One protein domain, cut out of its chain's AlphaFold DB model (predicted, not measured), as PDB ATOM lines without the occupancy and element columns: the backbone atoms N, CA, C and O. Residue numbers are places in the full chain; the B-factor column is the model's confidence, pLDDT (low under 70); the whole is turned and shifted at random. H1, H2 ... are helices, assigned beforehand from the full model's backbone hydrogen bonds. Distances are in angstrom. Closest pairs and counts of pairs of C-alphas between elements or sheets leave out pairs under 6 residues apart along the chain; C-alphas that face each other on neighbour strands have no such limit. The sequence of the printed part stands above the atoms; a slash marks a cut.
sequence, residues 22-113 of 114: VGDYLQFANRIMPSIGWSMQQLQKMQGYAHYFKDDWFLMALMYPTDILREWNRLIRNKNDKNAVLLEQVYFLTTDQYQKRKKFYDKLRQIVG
ATOM      1  N   VAL A  22     -23.258 -15.831  30.672       92.75
ATOM      2  CA  VAL A  22     -22.723 -17.042  31.311       92.75
ATOM      3  C   VAL A  22     -22.629 -18.243  30.363       92.75
ATOM      4  O   VAL A  22     -21.787 -19.114  30.569       92.75
ATOM      5  N   GLY A  23     -23.445 -18.277  29.305       92.62
ATOM      6  CA  GLY A  23     -23.363 -19.302  28.271       92.62
ATOM      7  C   GLY A  23     -21.981 -19.332  27.618       92.62
ATOM      8  O   GLY A  23     -21.399 -20.408  27.492       92.62
ATOM      9  N   ASP A  24     -21.411 -18.167  27.310       92.69
ATOM     10  CA  ASP A  24     -20.071 -18.055  26.723       92.69
ATOM     11  C   ASP A  24     -18.994 -18.565  27.688       92.69
ATOM     12  O   ASP A  24     -18.102 -19.321  27.296       92.69
ATOM     13  N   TYR A  25     -19.119 -18.232  28.978       94.44
ATOM     14  CA  TYR A  25     -18.211 -18.715  30.023       94.44
ATOM     15  C   TYR A  25     -18.284 -20.238  30.186       94.44
ATOM     16  O   TYR A  25     -17.243 -20.885  30.307       94.44
ATOM     17  N   LEU A  26     -19.478 -20.834  30.162       94.62
ATOM     18  CA  LEU A  26     -19.640 -22.290  30.232       94.62
ATOM     19  C   LEU A  26     -19.070 -22.978  28.989       94.62
ATOM     20  O   LEU A  26     -18.353 -23.974  29.099       94.62
ATOM     21  N   GLN A  27     -19.348 -22.443  27.799       92.44
ATOM     22  CA  GLN A  27     -18.829 -22.995  26.551       92.44
ATOM     23  C   GLN A  27     -17.302 -22.933  26.485       92.44
ATOM     24  O   GLN A  27     -16.678 -23.917  26.069       92.44
ATOM     25  N   PHE A  28     -16.711 -21.811  26.906       93.69
ATOM     26  CA  PHE A  28     -15.264 -21.651  26.972       93.69
ATOM     27  C   PHE A  28     -14.655 -22.592  28.009       93.69
ATOM     28  O   PHE A  28     -13.752 -23.354  27.660       93.69
ATOM     29  N   ALA A  29     -15.201 -22.625  29.230       94.88
ATOM     30  CA  ALA A  29     -14.733 -23.497  30.306       94.88
ATOM     31  C   ALA A  29     -14.686 -24.957  29.844       94.88
ATOM     32  O   ALA A  29     -13.613 -25.557  29.834       94.88
ATOM     33  N   ASN A  30     -15.802 -25.491  29.336       93.12
ATOM     34  CA  ASN A  30     -15.884 -26.867  28.836       93.12
ATOM     35  C   ASN A  30     -14.832 -27.187  27.759       93.12
ATOM     36  O   ASN A  30     -14.413 -28.334  27.636       93.12
ATOM     37  N   ARG A  31     -14.374 -26.190  26.990       91.75
ATOM     38  CA  ARG A  31     -13.352 -26.377  25.951       91.75
ATOM     39  C   ARG A  31     -11.927 -26.389  26.502       91.75
ATOM     40  O   ARG A  31     -11.087 -27.116  25.979       91.75
ATOM     41  N   ILE A  32     -11.646 -25.596  27.532       93.56
ATOM     42  CA  ILE A  32     -10.292 -25.454  28.084       93.56
ATOM     43  C   ILE A  32     -10.010 -26.392  29.258       93.56
ATOM     44  O   ILE A  32      -8.840 -26.638  29.545       93.56
ATOM     45  N   MET A  33     -11.036 -26.952  29.909       94.31
ATOM     46  CA  MET A  33     -10.890 -27.841  31.072       94.31
ATOM     47  C   MET A  33      -9.824 -28.941  30.882       94.31
ATOM     48  O   MET A  33      -8.970 -29.078  31.766       94.31
ATOM     49  N   PRO A  34      -9.771 -29.659  29.739       93.06
ATOM     50  CA  PRO A  34      -8.710 -30.636  29.484       93.06
ATOM     51  C   PRO A  34      -7.299 -30.024  29.466       93.06
ATOM     52  O   PRO A  34      -6.373 -30.596  30.040       93.06
ATOM     53  N   SER A  35      -7.130 -28.844  28.857       93.00
ATOM     54  CA  SER A  35      -5.830 -28.156  28.749       93.00
ATOM     55  C   SER A  35      -5.314 -27.600  30.076       93.00
ATOM     56  O   SER A  35      -4.109 -27.588  30.306       93.00
ATOM     57  N   ILE A  36      -6.216 -27.207  30.982       94.94
ATOM     58  CA  ILE A  36      -5.870 -26.729  32.330       94.94
ATOM     59  C   ILE A  36      -5.814 -27.873  33.358       94.94
ATOM     60  O   ILE A  36      -5.815 -27.651  34.571       94.94
ATOM     61  N   GLY A  37      -5.820 -29.126  32.886       94.62
ATOM     62  CA  GLY A  37      -5.721 -30.318  33.726       94.62
ATOM     63  C   GLY A  37      -6.880 -30.483  34.707       94.62
ATOM     64  O   GLY A  37      -6.683 -31.041  35.785       94.62
ATOM     65  N   TRP A  38      -8.069 -29.996  34.350       95.75
ATOM     66  CA  TRP A  38      -9.259 -29.995  35.202       95.75
ATOM     67  C   TRP A  38      -9.079 -29.239  36.532       95.75
ATOM     68  O   TRP A  38      -9.640 -29.610  37.566       95.75
ATOM     69  N   SER A  39      -8.280 -28.168  36.525       94.88
ATOM     70  CA  SER A  39      -8.034 -27.347  37.709       94.88
ATOM     71  C   SER A  39      -9.094 -26.262  37.899       94.88
ATOM     72  O   SER A  39      -9.094 -25.231  37.225       94.88
ATOM     73  N   MET A  40      -9.945 -26.453  38.909       92.62
ATOM     74  CA  MET A  40     -10.888 -25.437  39.394       92.62
ATOM     75  C   MET A  40     -10.200 -24.104  39.702       92.62
ATOM     76  O   MET A  40     -10.684 -23.047  39.318       92.62
ATOM     77  N   GLN A  41      -9.045 -24.161  40.364       93.25
ATOM     78  CA  GLN A  41      -8.296 -22.978  40.779       93.25
ATOM     79  C   GLN A  41      -7.779 -22.191  39.572       93.25
ATOM     80  O   GLN A  41      -7.757 -20.965  39.605       93.25
ATOM     81  N   GLN A  42      -7.357 -22.881  38.506       95.25
ATOM     82  CA  GLN A  42      -6.939 -22.209  37.275       95.25
ATOM     83  C   GLN A  42      -8.129 -21.547  36.581       95.25
ATOM     84  O   GLN A  42      -8.001 -20.400  36.166       95.25
ATOM     85  N   LEU A  43      -9.289 -22.213  36.529       94.62
ATOM     86  CA  LEU A  43     -10.500 -21.634  35.944       94.62
ATOM     87  C   LEU A  43     -11.000 -20.419  36.743       94.62
ATOM     88  O   LEU A  43     -11.289 -19.383  36.161       94.62
ATOM     89  N   GLN A  44     -11.016 -20.490  38.078       93.19
ATOM     90  CA  GLN A  44     -11.420 -19.380  38.955       93.19
ATOM     91  C   GLN A  44     -10.525 -18.141  38.833       93.19
ATOM     92  O   GLN A  44     -11.006 -17.021  38.998       93.19
ATOM     93  N   LYS A  45      -9.228 -18.331  38.557       94.50
ATOM     94  CA  LYS A  45      -8.269 -17.234  38.349       94.50
ATOM     95  C   LYS A  45      -8.457 -16.520  37.012       94.50
ATOM     96  O   LYS A  45      -7.906 -15.436  36.831       94.50
ATOM     97  N   MET A  46      -9.195 -17.108  36.072       93.62
ATOM     98  CA  MET A  46      -9.490 -16.457  34.803       93.62
ATOM     99  C   MET A  46     -10.491 -15.320  35.009       93.62
ATOM    100  O   MET A  46     -11.416 -15.401  35.824       93.62
ATOM    101  N   GLN A  47     -10.294 -14.240  34.259       90.25
ATOM    102  CA  GLN A  47     -11.116 -13.043  34.363       90.25
ATOM    103  C   GLN A  47     -12.601 -13.384  34.168       90.25
ATOM    104  O   GLN A  47     -12.969 -14.049  33.206       90.25
ATOM    105  N   GLY A  48     -13.445 -12.922  35.094       89.69
ATOM    106  CA  GLY A  48     -14.896 -13.099  35.021       89.69
ATOM    107  C   GLY A  48     -15.430 -14.454  35.495       89.69
ATOM    108  O   GLY A  48     -16.637 -14.644  35.450       89.69
ATOM    109  N   TYR A  49     -14.597 -15.384  35.976       93.31
ATOM    110  CA  TYR A  49     -15.092 -16.671  36.494       93.31
ATOM    111  C   TYR A  49     -15.394 -16.676  37.992       93.31
ATOM    112  O   TYR A  49     -16.276 -17.411  38.430       93.31
ATOM    113  N   ALA A  50     -14.679 -15.880  38.788       91.38
ATOM    114  CA  ALA A  50     -14.697 -15.994  40.248       91.38
ATOM    115  C   ALA A  50     -16.098 -15.884  40.877       91.38
ATOM    116  O   ALA A  50     -16.380 -16.578  41.853       91.38
ATOM    117  N   HIS A  51     -16.983 -15.039  40.339       91.50
ATOM    118  CA  HIS A  51     -18.335 -14.886  40.885       91.50
ATOM    119  C   HIS A  51     -19.251 -16.062  40.540       91.50
ATOM    120  O   HIS A  51     -20.033 -16.453  41.396       91.50
ATOM    121  N   TYR A  52     -19.102 -16.678  39.363       93.00
ATOM    122  CA  TYR A  52     -19.926 -17.820  38.949       93.00
ATOM    123  C   TYR A  52     -19.692 -19.076  39.797       93.00
ATOM    124  O   TYR A  52     -20.571 -19.917  39.920       93.00
ATOM    125  N   PHE A  53     -18.528 -19.205  40.439       91.12
ATOM    126  CA  PHE A  53     -18.255 -20.327  41.344       91.12
ATOM    127  C   PHE A  53     -19.018 -20.269  42.675       91.12
ATOM    128  O   PHE A  53     -18.918 -21.209  43.459       91.12
ATOM    129  N   LYS A  54     -19.749 -19.181  42.937       90.75
ATOM    130  CA  LYS A  54     -20.661 -19.056  44.082       90.75
ATOM    131  C   LYS A  54     -22.064 -19.582  43.776       90.75
ATOM    132  O   LYS A  54     -22.866 -19.706  44.691       90.75
ATOM    133  N   ASP A  55     -22.348 -19.846  42.504       93.75
ATOM    134  CA  ASP A  55     -23.661 -20.240  42.027       93.75
ATOM    135  C   ASP A  55     -23.709 -21.755  41.785       93.75
ATOM    136  O   ASP A  55     -23.090 -22.263  40.845       93.75
ATOM    137  N   ASP A  56     -24.497 -22.488  42.575       94.12
ATOM    138  CA  ASP A  56     -24.606 -23.950  42.453       94.12
ATOM    139  C   ASP A  56     -25.030 -24.396  41.050       94.12
ATOM    140  O   ASP A  56     -24.515 -25.375  40.512       94.12
ATOM    141  N   TRP A  57     -25.932 -23.648  40.407       93.31
ATOM    142  CA  TRP A  57     -26.387 -23.958  39.051       93.31
ATOM    143  C   TRP A  57     -25.259 -23.870  38.019       93.31
ATOM    144  O   TRP A  57     -25.252 -24.642  37.060       93.31
ATOM    145  N   PHE A  58     -24.281 -22.980  38.212       94.69
ATOM    146  CA  PHE A  58     -23.127 -22.881  37.326       94.69
ATOM    147  C   PHE A  58     -22.203 -24.084  37.513       94.69
ATOM    148  O   PHE A  58     -21.752 -24.675  36.529       94.69
ATOM    149  N   LEU A  59     -21.968 -24.492  38.764       94.25
ATOM    150  CA  LEU A  59     -21.193 -25.693  39.081       94.25
ATOM    151  C   LEU A  59     -21.863 -26.947  38.503       94.25
ATOM    152  O   LEU A  59     -21.191 -27.774  37.886       94.25
ATOM    153  N   MET A  60     -23.190 -27.050  38.612       94.06
ATOM    154  CA  MET A  60     -23.976 -28.118  37.989       94.06
ATOM    155  C   MET A  60     -23.904 -28.091  36.458       94.06
ATOM    156  O   MET A  60     -23.759 -29.139  35.830       94.06
ATOM    157  N   ALA A  61     -23.944 -26.915  35.835       94.12
ATOM    158  CA  ALA A  61     -23.791 -26.797  34.387       94.12
ATOM    159  C   ALA A  61     -22.378 -27.194  33.916       94.12
ATOM    160  O   ALA A  61     -22.228 -27.809  32.862       94.12
ATOM    161  N   LEU A  62     -21.343 -26.892  34.706       94.00
ATOM    162  CA  LEU A  62     -19.949 -27.247  34.419       94.00
ATOM    163  C   LEU A  62     -19.671 -28.754  34.553       94.00
ATOM    164  O   LEU A  62     -18.742 -29.284  33.949       94.00
ATOM    165  N   MET A  63     -20.487 -29.449  35.342       93.12
ATOM    166  CA  MET A  63     -20.471 -30.903  35.475       93.12
ATOM    167  C   MET A  63     -21.014 -31.620  34.226       93.12
ATOM    168  O   MET A  63     -20.605 -32.747  33.939       93.12
ATOM    169  N   TYR A  64     -21.903 -30.988  33.456       92.69
ATOM    170  CA  TYR A  64     -22.487 -31.606  32.268       92.69
ATOM    171  C   TYR A  64     -21.419 -31.849  31.177       92.69
ATOM    172  O   TYR A  64     -20.709 -30.909  30.807       92.69
ATOM    173  N   PRO A  65     -21.301 -33.071  30.608       90.94
ATOM    174  CA  PRO A  65     -20.220 -33.461  29.690       90.94
ATOM    175  C   PRO A  65     -20.417 -32.914  28.262       90.94
ATOM    176  O   PRO A  65     -20.441 -33.653  27.276       90.94
ATOM    177  N   THR A  66     -20.567 -31.594  28.149       92.00
ATOM    178  CA  THR A  66     -20.850 -30.874  26.900       92.00
ATOM    179  C   THR A  66     -19.779 -31.114  25.843       92.00
ATOM    180  O   THR A  66     -20.088 -31.224  24.660       92.00
ATOM    181  N   ASP A  67     -18.516 -31.167  26.257       90.56
ATOM    182  CA  ASP A  67     -17.362 -31.369  25.387       90.56
ATOM    183  C   ASP A  67     -17.379 -32.759  24.735       90.56
ATOM    184  O   ASP A  67     -17.301 -32.852  23.514       90.56
ATOM    185  N   ILE A  68     -17.591 -33.823  25.517       91.88
ATOM    186  CA  ILE A  68     -17.717 -35.196  25.005       91.88
ATOM    187  C   ILE A  68     -18.891 -35.273  24.030       91.88
ATOM    188  O   ILE A  68     -18.718 -35.705  22.891       91.88
ATOM    189  N   LEU A  69     -20.074 -34.809  24.441       92.44
ATOM    190  CA  LEU A  69     -21.273 -34.878  23.604       92.44
ATOM    191  C   LEU A  69     -21.102 -34.110  22.293       92.44
ATOM    192  O   LEU A  69     -21.487 -34.605  21.236       92.44
ATOM    193  N   ARG A  70     -20.495 -32.921  22.334       91.19
ATOM    194  CA  ARG A  70     -20.213 -32.119  21.140       91.19
ATOM    195  C   ARG A  70     -19.315 -32.868  20.162       91.19
ATOM    196  O   ARG A  70     -19.630 -32.916  18.974       91.19
ATOM    197  N   GLU A  71     -18.210 -33.428  20.645       90.94
ATOM    198  CA  GLU A  71     -17.221 -34.068  19.780       90.94
ATOM    199  C   GLU A  71     -17.721 -35.400  19.207       90.94
ATOM    200  O   GLU A  71     -17.566 -35.649  18.008       90.94
ATOM    201  N   TRP A  72     -18.438 -36.200  20.002       92.25
ATOM    202  CA  TRP A  72     -19.128 -37.392  19.505       92.25
ATOM    203  C   TRP A  72     -20.210 -37.047  18.478       92.25
ATOM    204  O   TRP A  72     -20.258 -37.650  17.405       92.25
ATOM    205  N   ASN A  73     -21.041 -36.034  18.747       92.38
ATOM    206  CA  ASN A  73     -22.065 -35.595  17.798       92.38
ATOM    207  C   ASN A  73     -21.449 -35.124  16.475       92.38
ATOM    208  O   ASN A  73     -21.999 -35.409  15.410       92.38
ATOM    209  N   ARG A  74     -20.302 -34.435  16.522       90.06
ATOM    210  CA  ARG A  74     -19.555 -34.013  15.330       90.06
ATOM    211  C   ARG A  74     -19.060 -35.212  14.520       90.06
ATOM    212  O   ARG A  74     -19.208 -35.205  13.299       90.06
ATOM    213  N   LEU A  75     -18.502 -36.231  15.176       90.75
ATOM    214  CA  LEU A  75     -18.051 -37.461  14.519       90.75
ATOM    215  C   LEU A  75     -19.200 -38.200  13.826       90.75
ATOM    216  O   LEU A  75     -19.112 -38.500  12.634       90.75
ATOM    217  N   ILE A  76     -20.280 -38.457  14.567       89.88
ATOM    218  CA  ILE A  76     -21.410 -39.272  14.110       89.88
ATOM    219  C   ILE A  76     -22.155 -38.571  12.970       89.88
ATOM    220  O   ILE A  76     -22.392 -39.174  11.924       89.88
ATOM    221  N   ARG A  77     -22.497 -37.284  13.133       90.25
ATOM    222  CA  ARG A  77     -23.281 -36.545  12.126       90.25
ATOM    223  C   ARG A  77     -22.544 -36.396  10.801       90.25
ATOM    224  O   ARG A  77     -23.179 -36.446   9.754       90.25
ATOM    225  N   ASN A  78     -21.223 -36.249  10.849       88.62
ATOM    226  CA  ASN A  78     -20.417 -36.067   9.647       88.62
ATOM    227  C   ASN A  78     -19.959 -37.392   9.020       88.62
ATOM    228  O   ASN A  78     -19.248 -37.350   8.023       88.62
ATOM    229  N   LYS A  79     -20.344 -38.553   9.582       84.44
ATOM    230  CA  LYS A  79     -19.862 -39.883   9.153       84.44
ATOM    231  C   LYS A  79     -18.329 -39.929   9.050       84.44
ATOM    232  O   LYS A  79     -17.762 -40.476   8.111       84.44
ATOM    233  N   ASN A  80     -17.671 -39.300  10.023       81.00
ATOM    234  CA  ASN A  80     -16.216 -39.177  10.101       81.00
ATOM    235  C   ASN A  80     -15.597 -40.290  10.959       81.00
ATOM    236  O   ASN A  80     -14.520 -40.117  11.521       81.00
ATOM    237  N   ASP A  81     -16.265 -41.435  11.062       74.06
ATOM    238  CA  ASP A  81     -15.804 -42.625  11.782       74.06
ATOM    239  C   ASP A  81     -14.481 -43.179  11.234       74.06
ATOM    240  O   ASP A  81     -13.777 -43.895  11.930       74.06
ATOM    241  N   LYS A  82     -14.094 -42.806  10.011       81.25
ATOM    242  CA  LYS A  82     -12.791 -43.149   9.420       81.25
ATOM    243  C   LYS A  82     -11.707 -42.091   9.638       81.25
ATOM    244  O   LYS A  82     -10.558 -42.307   9.257       81.25
ATOM    245  N   ASN A  83     -12.041 -40.938  10.217       88.69
ATOM    246  CA  ASN A  83     -11.071 -39.880  10.471       88.69
ATOM    247  C   ASN A  83     -10.300 -40.182  11.764       88.69
ATOM    248  O   ASN A  83     -10.774 -39.893  12.863       88.69
ATOM    249  N   ALA A  84      -9.099 -40.744  11.609       89.44
ATOM    250  CA  ALA A  84      -8.247 -41.164  12.720       89.44
ATOM    251  C   ALA A  84      -7.960 -40.037  13.727       89.44
ATOM    252  O   ALA A  84      -8.015 -40.274  14.928       89.44
ATOM    253  N   VAL A  85      -7.742 -38.804  13.256       89.12
ATOM    254  CA  VAL A  85      -7.446 -37.650  14.125       89.12
ATOM    255  C   VAL A  85      -8.649 -37.289  14.993       89.12
ATOM    256  O   VAL A  85      -8.519 -37.030  16.188       89.12
ATOM    257  N   LEU A  86      -9.848 -37.276  14.406       87.94
ATOM    258  CA  LEU A  86     -11.067 -36.972  15.156       87.94
ATOM    259  C   LEU A  86     -11.418 -38.092  16.143       87.94
ATOM    260  O   LEU A  86     -11.866 -37.805  17.254       87.94
ATOM    261  N   LEU A  87     -11.190 -39.351  15.760       90.81
ATOM    262  CA  LEU A  87     -11.337 -40.495  16.657       90.81
ATOM    263  C   LEU A  87     -10.367 -40.419  17.837       90.81
ATOM    264  O   LEU A  87     -10.793 -40.590  18.976       90.81
ATOM    265  N   GLU A  88      -9.093 -40.120  17.582       91.38
ATOM    266  CA  GLU A  88      -8.075 -39.958  18.621       91.38
ATOM    267  C   GLU A  88      -8.458 -38.839  19.597       91.38
ATOM    268  O   GLU A  88      -8.406 -39.031  20.811       91.38
ATOM    269  N   GLN A  89      -8.939 -37.701  19.086       90.31
ATOM    270  CA  GLN A  89      -9.408 -36.597  19.924       90.31
ATOM    271  C   GLN A  89     -10.555 -37.029  20.849       90.31
ATOM    272  O   GLN A  89     -10.571 -36.696  22.036       90.31
ATOM    273  N   VAL A  90     -11.533 -37.756  20.313       92.00
ATOM    274  CA  VAL A  90     -12.691 -38.211  21.085       92.00
ATOM    275  C   VAL A  90     -12.312 -39.292  22.090       92.00
ATOM    276  O   VAL A  90     -12.803 -39.259  23.222       92.00
ATOM    277  N   TYR A  91     -11.402 -40.192  21.719       92.38
ATOM    278  CA  TYR A  91     -10.824 -41.173  22.625       92.38
ATOM    279  C   TYR A  91     -10.125 -40.464  23.787       92.38
ATOM    280  O   TYR A  91     -10.562 -40.602  24.925       92.38
ATOM    281  N   PHE A  92      -9.178 -39.569  23.504       92.81
ATOM    282  CA  PHE A  92      -8.473 -38.773  24.509       92.81
ATOM    283  C   PHE A  92      -9.425 -38.072  25.497       92.81
ATOM    284  O   PHE A  92      -9.242 -38.144  26.716       92.81
ATOM    285  N   LEU A  93     -10.477 -37.412  24.999       92.38
ATOM    286  CA  LEU A  93     -11.448 -36.708  25.847       92.38
ATOM    287  C   LEU A  93     -12.298 -37.644  26.717       92.38
ATOM    288  O   LEU A  93     -12.715 -37.238  27.810       92.38
ATOM    289  N   THR A  94     -12.565 -38.857  26.231       92.06
ATOM    290  CA  THR A  94     -13.465 -39.827  26.866       92.06
ATOM    291  C   THR A  94     -12.721 -40.755  27.827       92.06
ATOM    292  O   THR A  94     -13.212 -40.997  28.926       92.06
ATOM    293  N   THR A  95     -11.536 -41.248  27.456       93.12
ATOM    294  CA  THR A  95     -10.752 -42.223  28.229       93.12
ATOM    295  C   THR A  95      -9.640 -41.550  29.019       93.12
ATOM    296  O   THR A  95      -9.611 -41.629  30.248       93.12
ATOM    297  N   ASP A  96      -8.752 -40.824  28.347       93.38
ATOM    298  CA  ASP A  96      -7.489 -40.377  28.946       93.38
ATOM    299  C   ASP A  96      -7.720 -39.254  29.962       93.38
ATOM    300  O   ASP A  96      -7.034 -39.137  30.982       93.38
ATOM    301  N   GLN A  97      -8.748 -38.440  29.719       94.62
ATOM    302  CA  GLN A  97      -9.177 -37.382  30.628       94.62
ATOM    303  C   GLN A  97     -10.129 -37.863  31.730       94.62
ATOM    304  O   GLN A  97     -10.391 -37.099  32.663       94.62
ATOM    305  N   TYR A  98     -10.628 -39.104  31.676       94.38
ATOM    306  CA  TYR A  98     -11.694 -39.586  32.562       94.38
ATOM    307  C   TYR A  98     -11.354 -39.424  34.044       94.38
ATOM    308  O   TYR A  98     -12.125 -38.838  34.800       94.38
ATOM    309  N   GLN A  99     -10.172 -39.876  34.468       95.75
ATOM    310  CA  GLN A  99      -9.791 -39.840  35.884       95.75
ATOM    311  C   GLN A  99      -9.657 -38.409  36.417       95.75
ATOM    312  O   GLN A  99     -10.048 -38.122  37.551       95.75
ATOM    313  N   LYS A 100      -9.127 -37.487  35.603       95.44
ATOM    314  CA  LYS A 100      -8.994 -36.071  35.978       95.44
ATOM    315  C   LYS A 100     -10.365 -35.400  36.053       95.44
ATOM    316  O   LYS A 100     -10.663 -34.745  37.051       95.44
ATOM    317  N   ARG A 101     -11.217 -35.650  35.055       95.38
ATOM    318  CA  ARG A 101     -12.612 -35.197  35.014       95.38
ATOM    319  C   ARG A 101     -13.399 -35.694  36.218       95.38
ATOM    320  O   ARG A 101     -14.038 -34.891  36.883       95.38
ATOM    321  N   LYS A 102     -13.312 -36.986  36.536       95.38
ATOM    322  CA  LYS A 102     -14.003 -37.585  37.681       95.38
ATOM    323  C   LYS A 102     -13.592 -36.917  38.992       95.38
ATOM    324  O   LYS A 102     -14.456 -36.488  39.742       95.38
ATOM    325  N   LYS A 103     -12.289 -36.739  39.237       95.69
ATOM    326  CA  LYS A 103     -11.800 -36.031  40.436       95.69
ATOM    327  C   LYS A 103     -12.313 -34.594  40.522       95.69
ATOM    328  O   LYS A 103     -12.569 -34.101  41.614       95.69
ATOM    329  N   PHE A 104     -12.417 -33.904  39.390       95.12
ATOM    330  CA  PHE A 104     -12.990 -32.564  39.335       95.12
ATOM    331  C   PHE A 104     -14.494 -32.572  39.634       95.12
ATOM    332  O   PHE A 104     -14.956 -31.777  40.448       95.12
ATOM    333  N   TYR A 105     -15.231 -33.513  39.046       94.94
ATOM    334  CA  TYR A 105     -16.659 -33.712  39.280       94.94
ATOM    335  C   TYR A 105     -16.952 -34.016  40.752       94.94
ATOM    336  O   TYR A 105     -17.798 -33.369  41.356       94.94
ATOM    337  N   ASP A 106     -16.194 -34.933  41.357       95.06
ATOM    338  CA  ASP A 106     -16.328 -35.308  42.767       95.06
ATOM    339  C   ASP A 106     -16.133 -34.084  43.691       95.06
ATOM    340  O   ASP A 106     -16.851 -33.930  44.676       95.06
ATOM    341  N   LYS A 107     -15.228 -33.155  43.342       94.19
ATOM    342  CA  LYS A 107     -15.061 -31.885  44.074       94.19
ATOM    343  C   LYS A 107     -16.249 -30.942  43.900       94.19
ATOM    344  O   LYS A 107     -16.670 -30.323  44.869       94.19
ATOM    345  N   LEU A 108     -16.778 -30.809  42.682       94.00
ATOM    346  CA  LEU A 108     -17.951 -29.965  42.430       94.00
ATOM    347  C   LEU A 108     -19.180 -30.479  43.177       94.00
ATOM    348  O   LEU A 108     -19.869 -29.695  43.821       94.00
ATOM    349  N   ARG A 109     -19.399 -31.794  43.160       94.25
ATOM    350  CA  ARG A 109     -20.452 -32.466  43.927       94.25
ATOM    351  C   ARG A 109     -20.392 -32.149  45.417       94.25
ATOM    352  O   ARG A 109     -21.406 -31.794  46.004       94.25
ATOM    353  N   GLN A 110     -19.198 -32.205  46.009       94.25
ATOM    354  CA  GLN A 110     -18.994 -31.852  47.418       94.25
ATOM    355  C   GLN A 110     -19.347 -30.392  47.726       94.25
ATOM    356  O   GLN A 110     -19.870 -30.122  48.801       94.25
ATOM    357  N   ILE A 111     -19.069 -29.465  46.804       92.94
ATOM    358  CA  ILE A 111     -19.388 -28.039  46.980       92.94
ATOM    359  C   ILE A 111     -20.898 -27.803  46.889       92.94
ATOM    360  O   ILE A 111     -21.443 -27.090  47.722       92.94
ATOM    361  N   VAL A 112     -21.558 -28.419  45.906       93.31
ATOM    362  CA  VAL A 112     -23.008 -28.274  45.677       93.31
ATOM    363  C   VAL A 112     -23.834 -29.071  46.701       93.31
ATOM    364  O   VAL A 112     -25.003 -28.775  46.924       93.31
ATOM    365  N   GLY A 113     -23.242 -30.081  47.345       90.50
ATOM    366  CA  GLY A 113     -23.909 -30.923  48.340       90.50
ATOM    367  C   GLY A 113     -24.754 -32.058  47.746       90.50
ATOM    368  O   GLY A 113     -25.801 -32.380  48.306       90.50
TER     369      GLY A 113
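This is residues 22 to 113 of the 114 residues of the protein "Aminoglycoside phosphotransferase" of Bacillus nealsonii AAU1 (UniProt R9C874). Two rows of helices run side by side along the longest axis: H3 then H4 goes out, and H5 then H6 comes back, with H4 and H5 as a helical hairpin at one end. At the other end H1 packs on H3, and the short H2 sits near H1 and H6. The printed part has 92 residues with six named helices, H1 to H6 in chain order, and no named strand; the class is all helix. It is compact, with a radius of gyration of the C-alphas of 14.1 A, yet elongated, spanning 43 by 25 by 21 A.

H1, residues 22 to 32, is close to but not clearly touching H2, residues 40 to 44; their closest C-alphas, Ala 29 and Leu 43, are 7.3 A apart. H1 touches H3, residues 56 to 63, closest at the C-alphas of Leu 26 and Leu 62, 6.5 A; they run the same way at a shallow tilt of 34 degrees, only just short of steep. H1 and H4, residues 66 to 77, only just touch, only at their ends, with 3 pairs of C-alphas within 8 A; H4 does so with residues 66 to 67 alone, and the closest C-alphas are Asn 30 and Asp 67, 5.9 A. H4 and H5, residues 84 to 96, touch as a hairpin, opposite ways at a shallow tilt of 31 degrees; the closest C-alphas, Glu 71 and Val 90, are 6.3 A apart. H6, residues 98 to 112, touches H3, opposite ways at a shallow tilt of 9 degrees, closest at the C-alphas of Asp 56 and Val 112, 5.6 A. In H1 to H6 every O i to N i+4 pair is within hydrogen-bond range.

H1 begins at C-alpha 22 (-22.723, -17.042, 31.311) and is 15.4 A long. H4 is 16.0 A, H5 16.3 A and H6 20.7 A long, H6 ending at C-alpha 112 (-23.008, -28.274, 45.677).

The C-alphas of Lys 54 and Lys 82, the two farthest apart, are 42.9 A from each other. The link H2 to H3, 11 residues, is long. The printed part has no cut, and no printed residue is under 70 in pLDDT.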